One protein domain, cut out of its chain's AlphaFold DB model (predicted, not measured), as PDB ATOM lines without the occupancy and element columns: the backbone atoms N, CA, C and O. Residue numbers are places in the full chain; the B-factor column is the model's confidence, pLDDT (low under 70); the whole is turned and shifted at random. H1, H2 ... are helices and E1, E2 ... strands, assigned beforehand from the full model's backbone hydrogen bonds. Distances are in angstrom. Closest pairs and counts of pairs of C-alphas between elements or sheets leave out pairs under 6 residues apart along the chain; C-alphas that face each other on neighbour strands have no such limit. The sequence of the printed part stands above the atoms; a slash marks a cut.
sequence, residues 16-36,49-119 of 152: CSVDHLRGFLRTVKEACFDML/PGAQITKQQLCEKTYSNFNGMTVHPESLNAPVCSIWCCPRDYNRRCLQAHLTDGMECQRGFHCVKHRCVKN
ATOM      1  N   CYS A  16       6.860  46.190  11.205       94.56
ATOM      2  CA  CYS A  16       7.210  47.447  10.548       94.56
ATOM      3  C   CYS A  16       8.447  47.301   9.643       94.56
ATOM      4  O   CYS A  16       8.387  47.635   8.463       94.56
ATOM      5  N   SER A  17       9.552  46.728  10.137       94.62
ATOM      6  CA  SER A  17      10.752  46.553   9.306       94.62
ATOM      7  C   SER A  17      10.511  45.641   8.098       94.62
ATOM      8  O   SER A  17      11.026  45.915   7.018       94.62
ATOM      9  N   VAL A  18       9.713  44.580   8.258       96.12
ATOM     10  CA  VAL A  18       9.348  43.684   7.151       96.12
ATOM     11  C   VAL A  18       8.484  44.402   6.112       96.12
ATOM     12  O   VAL A  18       8.712  44.241   4.915       96.12
ATOM     13  N   ASP A  19       7.509  45.201   6.538       97.25
ATOM     14  CA  ASP A  19       6.598  45.891   5.622       97.25
ATOM     15  C   ASP A  19       7.293  47.013   4.851       97.25
ATOM     16  O   ASP A  19       7.107  47.128   3.639       97.25
ATOM     17  N   HIS A  20       8.176  47.768   5.508       97.00
ATOM     18  CA  HIS A  20       9.034  48.737   4.828       97.00
ATOM     19  C   HIS A  20       9.948  48.065   3.800       97.00
ATOM     20  O   HIS A  20      10.055  48.551   2.674       97.00
ATOM     21  N   LEU A  21      10.553  46.922   4.144       95.88
ATOM     22  CA  LEU A  21      11.367  46.162   3.199       95.88
ATOM     23  C   LEU A  21      10.531  45.713   1.993       95.88
ATOM     24  O   LEU A  21      10.927  45.941   0.858       95.88
ATOM     25  N   ARG A  22       9.343  45.141   2.214       95.50
ATOM     26  CA  ARG A  22       8.433  44.745   1.124       95.50
ATOM     27  C   ARG A  22       8.030  45.921   0.238       95.50
ATOM     28  O   ARG A  22       7.935  45.749  -0.973       95.50
ATOM     29  N   GLY A  23       7.772  47.087   0.828       95.69
ATOM     30  CA  GLY A  23       7.474  48.312   0.090       95.69
ATOM     31  C   GLY A  23       8.638  48.727  -0.805       95.69
ATOM     32  O   GLY A  23       8.446  48.930  -2.000       95.69
ATOM     33  N   PHE A  24       9.849  48.763  -0.249       94.75
ATOM     34  CA  PHE A  24      11.069  49.105  -0.980       94.75
ATOM     35  C   PHE A  24      11.384  48.120  -2.115       94.75
ATOM     36  O   PHE A  24      11.686  48.530  -3.233       94.75
ATOM     37  N   LEU A  25      11.251  46.814  -1.872       93.75
ATOM     38  CA  LEU A  25      11.524  45.793  -2.888       93.75
ATOM     39  C   LEU A  25      10.614  45.923  -4.125       93.75
ATOM     40  O   LEU A  25      10.987  45.473  -5.199       93.75
ATOM     41  N   ARG A  26       9.445  46.565  -4.001       93.00
ATOM     42  CA  ARG A  26       8.541  46.836  -5.134       93.00
ATOM     43  C   ARG A  26       8.960  48.033  -5.988       93.00
ATOM     44  O   ARG A  26       8.434  48.186  -7.084       93.00
ATOM     45  N   THR A  27       9.841  48.900  -5.490       95.31
ATOM     46  CA  THR A  27      10.274  50.109  -6.212       95.31
ATOM     47  C   THR A  27      11.555  49.902  -7.010       95.31
ATOM     48  O   THR A  27      11.869  50.701  -7.889       95.31
ATOM     49  N   VAL A  28      12.316  48.855  -6.695       94.44
ATOM     50  CA  VAL A  28      13.588  48.547  -7.352       94.44
ATOM     51  C   VAL A  28      13.373  47.633  -8.560       94.44
ATOM     52  O   VAL A  28      12.486  46.783  -8.565       94.44
ATOM     53  N   LYS A  29      14.178  47.837  -9.606       93.88
ATOM     54  CA  LYS A  29      14.138  47.015 -10.823       93.88
ATOM     55  C   LYS A  29      14.753  45.642 -10.555       93.88
ATOM     56  O   LYS A  29      15.658  45.525  -9.735       93.88
ATOM     57  N   GLU A  30      14.320  44.640 -11.317       88.06
ATOM     58  CA  GLU A  30      14.833  43.265 -11.231       88.06
ATOM     59  C   GLU A  30      16.359  43.188 -11.380       88.06
ATOM     60  O   GLU A  30      17.011  42.526 -10.583       88.06
ATOM     61  N   ALA A  31      16.933  44.008 -12.267       90.94
ATOM     62  CA  ALA A  31      18.378  44.124 -12.475       90.94
ATOM     63  C   ALA A  31      19.202  44.420 -11.204       90.94
ATOM     64  O   ALA A  31      20.402  44.169 -11.179       90.94
ATOM     65  N   CYS A  32      18.594  44.968 -10.143       88.94
ATOM     66  CA  CYS A  32      19.271  45.189  -8.860       88.94
ATOM     67  C   CYS A  32      19.366  43.922  -7.990       88.94
ATOM     68  O   CYS A  32      20.116  43.916  -7.014       88.94
ATOM     69  N   PHE A  33      18.597  42.881  -8.306       88.19
ATOM     70  CA  PHE A  33      18.624  41.581  -7.635       88.19
ATOM     71  C   PHE A  33      19.414  40.528  -8.407       88.19
ATOM     72  O   PHE A  33      19.783  39.506  -7.824       88.19
ATOM     73  N   ASP A  34      19.688  40.775  -9.686       87.31
ATOM     74  CA  ASP A  34      20.451  39.861 -10.523       87.31
ATOM     75  C   ASP A  34      21.866  39.672  -9.962       87.31
ATOM     76  O   ASP A  34      22.638  40.618  -9.773       87.31
ATOM     77  N   MET A  35      22.227  38.418  -9.685       81.00
ATOM     78  CA  MET A  35      23.559  38.082  -9.197       81.00
ATOM     79  C   MET A  35      24.545  38.054 -10.366       81.00
ATOM     80  O   MET A  35      24.785  37.015 -10.969       81.00
ATOM     81  N   LEU A  36      25.139  39.209 -10.668       85.69
ATOM     82  CA  LEU A  36      26.081  39.377 -11.785       85.69
ATOM     83  C   LEU A  36      27.497  38.845 -11.500       85.69
ATOM     84  O   LEU A  36      28.368  38.886 -12.367       85.69
ATOM     85  N   PRO A  49      27.589  29.416  14.121       91.88
ATOM     86  CA  PRO A  49      28.812  30.229  14.128       91.88
ATOM     87  C   PRO A  49      29.568  30.247  15.465       91.88
ATOM     88  O   PRO A  49      30.786  30.386  15.495       91.88
ATOM     89  N   GLY A  50      28.848  30.104  16.575       94.06
ATOM     90  CA  GLY A  50      29.378  30.090  17.934       94.06
ATOM     91  C   GLY A  50      29.703  28.701  18.484       94.06
ATOM     92  O   GLY A  50      30.223  28.607  19.589       94.06
ATOM     93  N   ALA A  51      29.430  27.620  17.746       92.38
ATOM     94  CA  ALA A  51      29.526  26.249  18.262       92.38
ATOM     95  C   ALA A  51      30.933  25.847  18.746       92.38
ATOM     96  O   ALA A  51      31.072  24.907  19.522       92.38
ATOM     97  N   GLN A  52      31.974  26.537  18.278       91.69
ATOM     98  CA  GLN A  52      33.373  26.284  18.644       91.69
ATOM     99  C   GLN A  52      34.020  27.457  19.387       91.69
ATOM    100  O   GLN A  52      35.240  27.507  19.510       91.69
ATOM    101  N   ILE A  53      33.217  28.416  19.853       95.69
ATOM    102  CA  ILE A  53      33.696  29.591  20.576       95.69
ATOM    103  C   ILE A  53      33.382  29.394  22.056       95.69
ATOM    104  O   ILE A  53      32.230  29.197  22.441       95.69
ATOM    105  N   THR A  54      34.404  29.463  22.906       96.00
ATOM    106  CA  THR A  54      34.204  29.462  24.360       96.00
ATOM    107  C   THR A  54      33.784  30.850  24.849       96.00
ATOM    108  O   THR A  54      34.073  31.864  24.213       96.00
ATOM    109  N   LYS A  55      33.130  30.933  26.015       96.31
ATOM    110  CA  LYS A  55      32.772  32.227  26.635       96.31
ATOM    111  C   LYS A  55      34.003  33.120  26.849       96.31
ATOM    112  O   LYS A  55      33.931  34.323  26.633       96.31
ATOM    113  N   GLN A  56      35.137  32.514  27.202       96.69
ATOM    114  CA  GLN A  56      36.417  33.201  27.366       96.69
ATOM    115  C   GLN A  56      36.920  33.786  26.040       96.69
ATOM    116  O   GLN A  56      37.176  34.985  25.959       96.69
ATOM    117  N   GLN A  57      36.962  32.972  24.979       97.56
ATOM    118  CA  GLN A  57      37.361  33.426  23.643       97.56
ATOM    119  C   GLN A  57      36.443  34.524  23.108       97.56
ATOM    120  O   GLN A  57      36.910  35.432  22.423       97.56
ATOM    121  N   LEU A  58      35.139  34.448  23.397       97.31
ATOM    122  CA  LEU A  58      34.204  35.513  23.059       97.31
ATOM    123  C   LEU A  58      34.617  36.817  23.746       97.31
ATOM    124  O   LEU A  58      34.793  37.814  23.059       97.31
ATOM    125  N   CYS A  59      34.826  36.809  25.065       96.44
ATOM    126  CA  CYS A  59      35.223  38.009  25.799       96.44
ATOM    127  C   CYS A  59      36.532  38.624  25.271       96.44
ATOM    128  O   CYS A  59      36.589  39.833  25.051       96.44
ATOM    129  N   GLU A  60      37.555  37.803  25.021       96.62
ATOM    130  CA  GLU A  60      38.845  38.244  24.465       96.62
ATOM    131  C   GLU A  60      38.700  38.851  23.064       96.62
ATOM    132  O   GLU A  60      39.312  39.871  22.760       96.62
ATOM    133  N   LYS A  61      37.865  38.253  22.203       96.06
ATOM    134  CA  LYS A  61      37.627  38.753  20.842       96.06
ATOM    135  C   LYS A  61      36.758  40.009  20.822       96.06
ATOM    136  O   LYS A  61      37.024  40.912  20.037       96.06
ATOM    137  N   THR A  62      35.714  40.069  21.648       95.62
ATOM    138  CA  THR A  62      34.786  41.209  21.707       95.62
ATOM    139  C   THR A  62      35.460  42.454  22.278       95.62
ATOM    140  O   THR A  62      35.174  43.562  21.836       95.62
ATOM    141  N   TYR A  63      36.368  42.277  23.236       95.00
ATOM    142  CA  TYR A  63      37.011  43.364  23.967       95.00
ATOM    143  C   TYR A  63      38.535  43.279  23.884       95.00
ATOM    144  O   TYR A  63      39.230  43.396  24.892       95.00
ATOM    145  N   SER A  64      39.057  43.111  22.669       94.94
ATOM    146  CA  SER A  64      40.485  42.887  22.396       94.94
ATOM    147  C   SER A  64      41.424  43.985  22.903       94.94
ATOM    148  O   SER A  64      42.618  43.754  23.037       94.94
ATOM    149  N   ASN A  65      40.899  45.182  23.171       93.38
ATOM    150  CA  ASN A  65      41.680  46.320  23.658       93.38
ATOM    151  C   ASN A  65      41.906  46.293  25.178       93.38
ATOM    152  O   ASN A  65      42.625  47.142  25.698       93.38
ATOM    153  N   PHE A  66      41.273  45.365  25.899       92.00
ATOM    154  CA  PHE A  66      41.445  45.215  27.337       92.00
ATOM    155  C   PHE A  66      42.360  44.037  27.668       92.00
ATOM    156  O   PHE A  66      42.254  42.959  27.084       92.00
ATOM    157  N   ASN A  67      43.202  44.219  28.681       89.75
ATOM    158  CA  ASN A  67      44.098  43.176  29.162       89.75
ATOM    159  C   ASN A  67      43.435  42.292  30.226       89.75
ATOM    160  O   ASN A  67      42.610  42.740  31.029       89.75
ATOM    161  N   GLY A  68      43.846  41.020  30.250       92.44
ATOM    162  CA  GLY A  68      43.442  40.067  31.285       92.44
ATOM    163  C   GLY A  68      41.932  39.857  31.354       92.44
ATOM    164  O   GLY A  68      41.368  39.843  32.447       92.44
ATOM    165  N   MET A  69      41.276  39.765  30.197       94.81
ATOM    166  CA  MET A  69      39.834  39.577  30.127       94.81
ATOM    167  C   MET A  69      39.431  38.228  30.728       94.81
ATOM    168  O   MET A  69      40.075  37.218  30.467       94.81
ATOM    169  N   THR A  70      38.365  38.197  31.524       95.56
ATOM    170  CA  THR A  70      37.838  36.971  32.144       95.56
ATOM    171  C   THR A  70      36.318  36.927  32.072       95.56
ATOM    172  O   THR A  70      35.661  37.960  31.967       95.56
ATOM    173  N   VAL A  71      35.736  35.732  32.123       95.88
ATOM    174  CA  VAL A  71      34.278  35.558  32.220       95.88
ATOM    175  C   VAL A  71      33.847  35.651  33.684       95.88
ATOM    176  O   VAL A  71      34.410  34.968  34.537       95.88
ATOM    177  N   HIS A  72      32.821  36.449  33.984       94.75
ATOM    178  CA  HIS A  72      32.265  36.526  35.337       94.75
ATOM    179  C   HIS A  72      31.650  35.174  35.762       94.75
ATOM    180  O   HIS A  72      30.925  34.582  34.958       94.75
ATOM    181  N   PRO A  73      31.827  34.698  37.009       90.75
ATOM    182  CA  PRO A  73      31.316  33.393  37.451       90.75
ATOM    183  C   PRO A  73      29.804  33.194  37.261       90.75
ATOM    184  O   PRO A  73      29.361  32.124  36.853       90.75
ATOM    185  N   GLU A  74      28.999  34.237  37.467       89.00
ATOM    186  CA  GLU A  74      27.541  34.175  37.252       89.00
ATOM    187  C   GLU A  74      27.166  33.916  35.786       89.00
ATOM    188  O   GLU A  74      26.097  33.394  35.487       89.00
ATOM    189  N   SER A  75      28.076  34.212  34.858       91.12
ATOM    190  CA  SER A  75      27.876  33.998  33.424       91.12
ATOM    191  C   SER A  75      28.029  32.538  32.997       91.12
ATOM    192  O   SER A  75      27.841  32.211  31.818       91.12
ATOM    193  N   LEU A  76      28.369  31.633  33.922       82.31
ATOM    194  CA  LEU A  76      28.361  30.193  33.666       82.31
ATOM    195  C   LEU A  76      26.955  29.701  33.302       82.31
ATOM    196  O   LEU A  76      26.838  28.872  32.402       82.31
ATOM    197  N   ASN A  77      25.916  30.303  33.887       86.12
ATOM    198  CA  ASN A  77      24.520  30.084  33.523       86.12
ATOM    199  C   ASN A  77      23.951  31.350  32.871       86.12
ATOM    200  O   ASN A  77      23.680  32.338  33.544       86.12
ATOM    201  N   ALA A  78      23.762  31.323  31.551       86.94
ATOM    202  CA  ALA A  78      23.329  32.482  30.769       86.94
ATOM    203  C   ALA A  78      21.940  32.247  30.136       86.94
ATOM    204  O   ALA A  78      21.857  32.012  28.927       86.94
ATOM    205  N   PRO A  79      20.833  32.307  30.906       83.38
ATOM    206  CA  PRO A  79      19.494  31.942  30.415       83.38
ATOM    207  C   PRO A  79      19.019  32.818  29.246       83.38
ATOM    208  O   PRO A  79      18.289  32.357  28.370       83.38
ATOM    209  N   VAL A  80      19.485  34.066  29.200       87.69
ATOM    210  CA  VAL A  80      19.203  35.041  28.137       87.69
ATOM    211  C   VAL A  80      20.379  35.214  27.174       87.69
ATOM    212  O   VAL A  80      20.492  36.236  26.513       87.69
ATOM    213  N   CYS A  81      21.290  34.237  27.088       93.50
ATOM    214  CA  CYS A  81      22.409  34.278  26.142       93.50
ATOM    215  C   CYS A  81      23.256  35.560  26.231       93.50
ATOM    216  O   CYS A  81      23.760  36.062  25.226       93.50
ATOM    217  N   SER A  82      23.417  36.093  27.442       93.19
ATOM    218  CA  SER A  82      24.291  37.222  27.750       93.19
ATOM    219  C   SER A  82      25.226  36.861  28.892       93.19
ATOM    220  O   SER A  82      24.821  36.170  29.827       93.19
ATOM    221  N   ILE A  83      26.450  37.360  28.823       96.19
ATOM    222  CA  ILE A  83      27.499  37.151  29.812       96.19
ATOM    223  C   ILE A  83      28.160  38.480  30.167       96.19
ATOM    224  O   ILE A  83      28.021  39.476  29.457       96.19
ATOM    225  N   TRP A  84      28.924  38.464  31.247       96.19
ATOM    226  CA  TRP A  84      29.758  39.564  31.692       96.19
ATOM    227  C   TRP A  84      31.229  39.207  31.492       96.19
ATOM    228  O   TRP A  84      31.702  38.172  31.964       96.19
ATOM    229  N   CYS A  85      31.940  40.083  30.792       96.25
ATOM    230  CA  CYS A  85      33.368  40.017  30.539       96.25
ATOM    231  C   CYS A  85      34.072  41.052  31.418       96.25
ATOM    232  O   CYS A  85      33.809  42.249  31.314       96.25
ATOM    233  N   CYS A  86      34.939  40.597  32.308       95.88
ATOM    234  CA  CYS A  86      35.591  41.406  33.323       95.88
ATOM    235  C   CYS A  86      37.078  41.553  32.977       95.88
ATOM    236  O   CYS A  86      37.840  40.592  33.132       95.88
ATOM    237  N   PRO A  87      37.507  42.719  32.481       95.12
ATOM    238  CA  PRO A  87      38.923  43.001  32.303       95.12
ATOM    239  C   PRO A  87      39.599  43.250  33.649       95.12
ATOM    240  O   PRO A  87      38.982  43.750  34.594       95.12
ATOM    241  N   ARG A  88      40.895  42.946  33.724       89.69
ATOM    242  CA  ARG A  88      41.682  43.158  34.944       89.69
ATOM    243  C   ARG A  88      41.777  44.645  35.311       89.69
ATOM    244  O   ARG A  88      41.638  44.998  36.480       89.69
ATOM    245  N   ASP A  89      41.927  45.505  34.305       84.94
ATOM    246  CA  ASP A  89      42.358  46.899  34.480       84.94
ATOM    247  C   ASP A  89      41.216  47.929  34.345       84.94
ATOM    248  O   ASP A  89      41.431  49.064  33.927       84.94
ATOM    249  N   TYR A  90      39.977  47.555  34.685       86.38
ATOM    250  CA  TYR A  90      38.802  48.428  34.513       86.38
ATOM    251  C   TYR A  90      38.002  48.635  35.804       86.38
ATOM    252  O   TYR A  90      36.787  48.442  35.842       86.38
ATOM    253  N   ASN A  91      38.677  49.013  36.895       83.50
ATOM    254  CA  ASN A  91      38.032  49.367  38.171       83.50
ATOM    255  C   ASN A  91      36.998  48.328  38.657       83.50
ATOM    256  O   ASN A  91      35.947  48.693  39.184       83.50
ATOM    257  N   ARG A  92      37.278  47.031  38.445       79.56
ATOM    258  CA  ARG A  92      36.389  45.894  38.764       79.56
ATOM    259  C   ARG A  92      35.007  45.930  38.086       79.56
ATOM    260  O   ARG A  92      34.097  45.235  38.526       79.56
ATOM    261  N   ARG A  93      34.825  46.723  37.028       90.69
ATOM    262  CA  ARG A  93      33.595  46.729  36.229       90.69
ATOM    263  C   ARG A  93      33.677  45.666  35.143       90.69
ATOM    264  O   ARG A  93      34.731  45.460  34.547       90.69
ATOM    265  N   CYS A  94      32.544  45.041  34.854       94.56
ATOM    266  CA  CYS A  94      32.417  44.080  33.767       94.56
ATOM    267  C   CYS A  94      31.571  44.668  32.633       94.56
ATOM    268  O   CYS A  94      30.705  45.516  32.849       94.56
ATOM    269  N   LEU A  95      31.841  44.211  31.419       93.94
ATOM    270  CA  LEU A  95      31.196  44.631  30.184       93.94
ATOM    271  C   LEU A  95      30.287  43.506  29.685       93.94
ATOM    272  O   LEU A  95      30.640  42.331  29.780       93.94
ATOM    273  N   GLN A  96      29.106  43.847  29.176       93.50
ATOM    274  CA  GLN A  96      28.133  42.850  28.740       93.50
ATOM    275  C   GLN A  96      28.416  42.371  27.313       93.50
ATOM    276  O   GLN A  96      28.350  43.159  26.373       93.50
ATOM    277  N   ALA A  97      28.619  41.067  27.137       94.56
ATOM    278  CA  ALA A  97      28.695  40.427  25.826       94.56
ATOM    279  C   ALA A  97      27.503  39.491  25.594       94.56
ATOM    280  O   ALA A  97      26.958  38.893  26.523       94.56
ATOM    281  N   HIS A  98      27.109  39.330  24.332       93.88
ATOM    282  CA  HIS A  98      26.048  38.406  23.935       93.88
ATOM    283  C   HIS A  98      26.657  37.148  23.326       93.88
ATOM    284  O   HIS A  98      27.547  37.227  22.482       93.88
ATOM    285  N   LEU A  99      26.167  35.987  23.754       95.25
ATOM    286  CA  LEU A  99      26.583  34.699  23.223       95.25
ATOM    287  C   LEU A  99      26.119  34.557  21.772       95.25
ATOM    288  O   LEU A  99      24.945  34.765  21.459       95.25
ATOM    289  N   THR A 100      27.049  34.175  20.902       94.62
ATOM    290  CA  THR A 100      26.783  33.875  19.496       94.62
ATOM    291  C   THR A 100      25.934  32.612  19.374       94.62
ATOM    292  O   THR A 100      26.086  31.673  20.160       94.62
ATOM    293  N   ASP A 101      25.073  32.554  18.358       93.56
ATOM    294  CA  ASP A 101      24.281  31.359  18.066       93.56
ATOM    295  C   ASP A 101      25.176  30.111  17.976       93.56
ATOM    296  O   ASP A 101      26.171  30.093  17.251       93.56
ATOM    297  N   GLY A 102      24.833  29.068  18.731       94.38
ATOM    298  CA  GLY A 102      25.599  27.831  18.880       94.38
ATOM    299  C   GLY A 102      26.478  27.748  20.125       94.38
ATOM    300  O   GLY A 102      26.863  26.641  20.491       94.38
ATOM    301  N   MET A 103      26.774  28.863  20.797       95.94
ATOM    302  CA  MET A 103      27.521  28.829  22.059       95.94
ATOM    303  C   MET A 103      26.682  28.218  23.180       95.94
ATOM    304  O   MET A 103      25.480  28.473  23.278       95.94
ATOM    305  N   GLU A 104      27.330  27.465  24.067       94.31
ATOM    306  CA  GLU A 104      26.682  26.891  25.244       94.31
ATOM    307  C   GLU A 104      26.258  27.992  26.232       94.31
ATOM    308  O   GLU A 104      27.088  28.753  26.740       94.31
ATOM    309  N   CYS A 105      24.959  28.078  26.524       94.75
ATOM    310  CA  CYS A 105      24.424  29.007  27.524       94.75
ATOM    311  C   CYS A 105      24.413  28.397  28.928       94.75
ATOM    312  O   CYS A 105      24.773  29.074  29.892       94.75
ATOM    313  N   GLN A 106      24.034  27.125  29.016       92.56
ATOM    314  CA  GLN A 106      24.038  26.277  30.205       92.56
ATOM    315  C   GLN A 106      24.263  24.831  29.752       92.56
ATOM    316  O   GLN A 106      24.035  24.503  28.584       92.56
ATOM    317  N   ARG A 107      24.647  23.948  30.675       91.00
ATOM    318  CA  ARG A 107      24.972  22.554  30.352       91.00
ATOM    319  C   ARG A 107      23.848  21.871  29.562       91.00
ATOM    320  O   ARG A 107      22.748  21.686  30.076       91.00
ATOM    321  N   GLY A 108      24.140  21.460  28.325       91.25
ATOM    322  CA  GLY A 108      23.187  20.778  27.434       91.25
ATOM    323  C   GLY A 108      22.252  21.695  26.628       91.25
ATOM    324  O   GLY A 108      21.319  21.201  25.983       91.25
ATOM    325  N   PHE A 109      22.490  23.006  26.646       94.44
ATOM    326  CA  PHE A 109      21.722  24.012  25.916       94.44
ATOM    327  C   PHE A 109      22.655  24.989  25.195       94.44
ATOM    328  O   PHE A 109      23.736  25.313  25.683       94.44
ATOM    329  N   HIS A 110      22.201  25.534  24.074       95.00
ATOM    330  CA  HIS A 110      22.936  26.519  23.292       95.00
ATOM    331  C   HIS A 110      22.062  27.716  22.938       95.00
ATOM    332  O   HIS A 110      20.834  27.677  23.025       95.00
ATOM    333  N   CYS A 111      22.714  28.797  22.532       94.00
ATOM    334  CA  CYS A 111      22.045  30.007  22.092       94.00
ATOM    335  C   CYS A 111      21.545  29.888  20.655       94.00
ATOM    336  O   CYS A 111      22.292  29.473  19.773       94.00
ATOM    337  N   VAL A 112      20.296  30.281  20.414       91.38
ATOM    338  CA  VAL A 112      19.735  30.503  19.074       91.38
ATOM    339  C   VAL A 112      18.830  31.722  19.138       91.38
ATOM    340  O   VAL A 112      17.904  31.746  19.952       91.38
ATOM    341  N   LYS A 113      19.073  32.729  18.293       88.56
ATOM    342  CA  LYS A 113      18.306  33.990  18.279       88.56
ATOM    343  C   LYS A 113      18.177  34.588  19.680       88.56
ATOM    344  O   LYS A 113      17.087  34.942  20.127       88.56
ATOM    345  N   HIS A 114      19.302  34.631  20.392       89.50
ATOM    346  CA  HIS A 114      19.389  35.175  21.746       89.50
ATOM    347  C   HIS A 114      18.535  34.442  22.807       89.50
ATOM    348  O   HIS A 114      18.208  35.004  23.850       89.50
ATOM    349  N   ARG A 115      18.177  33.175  22.568       90.38
ATOM    350  CA  ARG A 115      17.466  32.320  23.530       90.38
ATOM    351  C   ARG A 115      18.268  31.070  23.839       90.38
ATOM    352  O   ARG A 115      18.827  30.461  22.930       90.38
ATOM    353  N   CYS A 116      18.267  30.664  25.103       92.69
ATOM    354  CA  CYS A 116      18.903  29.429  25.536       92.69
ATOM    355  C   CYS A 116      17.967  28.234  25.294       92.69
ATOM    356  O   CYS A 116      16.936  28.093  25.953       92.69
ATOM    357  N   VAL A 117      18.300  27.387  24.319       92.75
ATOM    358  CA  VAL A 117      17.470  26.262  23.860       92.75
ATOM    359  C   VAL A 117      18.216  24.936  23.990       92.75
ATOM    360  O   VAL A 117      19.440  24.893  23.991       92.75
ATOM    361  N   LYS A 118      17.488  23.825  24.123       93.62
ATOM    362  CA  LYS A 118      18.086  22.497  24.332       93.62
ATOM    363  C   LYS A 118      18.907  22.057  23.110       93.62
ATOM    364  O   LYS A 118      18.490  22.267  21.972       93.62
ATOM    365  N   ASN A 119      20.028  21.364  23.315       83.56
ATOM    366  CA  ASN A 119      20.896  20.906  22.215       83.56
ATOM    367  C   ASN A 119      20.221  19.931  21.239       83.56
ATOM    368  O   ASN A 119      20.598  19.869  20.076       83.56
TER     369      ASN A 119
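This is residues 16 to 36 and 49 to 119 of the 152 residues of the protein "Putative tick metalloprotease" of Ixodes ricinus (UniProt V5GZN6). Two small sheets follow each other to make a loop-rich body: the hairpin E1 and E2, with the helix H2 packed over it, and next to it the three-stranded meander E3, E4 and E5. Far off, beyond a cut in the chain, H1 and the stretch after it form a separate arm, in which residues 16 to 24 and 26 to 32 stand free. The printed part has 92 residues, in the order H1 H2 H3 E1 E2 E3 E4 E5; both sheets are antiparallel, the larger in the order E3, E4, E5. The class is mixed, helices and strands, with under half of the residues in named elements. The whole is elongated, 53 by 33 by 28 A, and only just extended, close to loose, with a radius of gyration of the C-alphas of 18.8 A.

Begin at the meander, each strand the antiparallel neighbour of the one before: E3, residues 104 to 106, E4, residues 109 to 112, and E5, residues 115 to 118. In the hairpin E3 and E4, N 109 and O 106 are 2.9 A apart, within hydrogen-bond range; in the hairpin E4 and E5, N 110 and O 117 are 2.8 A apart. H3, residues 73 to 76, only grazes this sheet with residues 75 to 76. Look next at the hairpin of E1, residues 82 to 86, and E2, residues 95 to 98, at 147 degrees, where N 83 and O 97 are 2.8 A apart. Residues 70 to 71 pair antiparallel with residues 85 to 86 of E1. The closest C-alphas of E1 and H2, residues 55 to 62, are those of Cys 85 and Cys 59, 5.5 A apart; those of H3 and E1 are Ser 75 and Ile 83, at 4.8 A. H1, residues 16 to 25, is apart from H2. In H1 and H2 every O i to N i+4 pair is within hydrogen-bond range; H3 is too short for such a pair.

Find C-alpha 16 at (7.210, 47.447, 10.548); from there H1 runs 14.2 A to C-alpha 25. H2 starts at C-alpha 55, (32.772, 32.227, 26.635), and is 10.4 A long; H3 is 5.8 A. E1 measures 13.3 A, E2 10.2 A, E3 5.7 A and E4 9.6 A. E5 runs 9.9 A to C-alpha 118 at (18.086, 22.497, 24.332).

The two C-alphas farthest apart are those of Glu 30 and Asn 91, at 54.9 A. Residues 37 to 48 are not printed, and C-alphas 36 and 49 are 27.6 A apart across the cut. Of the links printed whole, none is long. The mean pLDDT of the printed part is 92.5, and no printed residue is under 70.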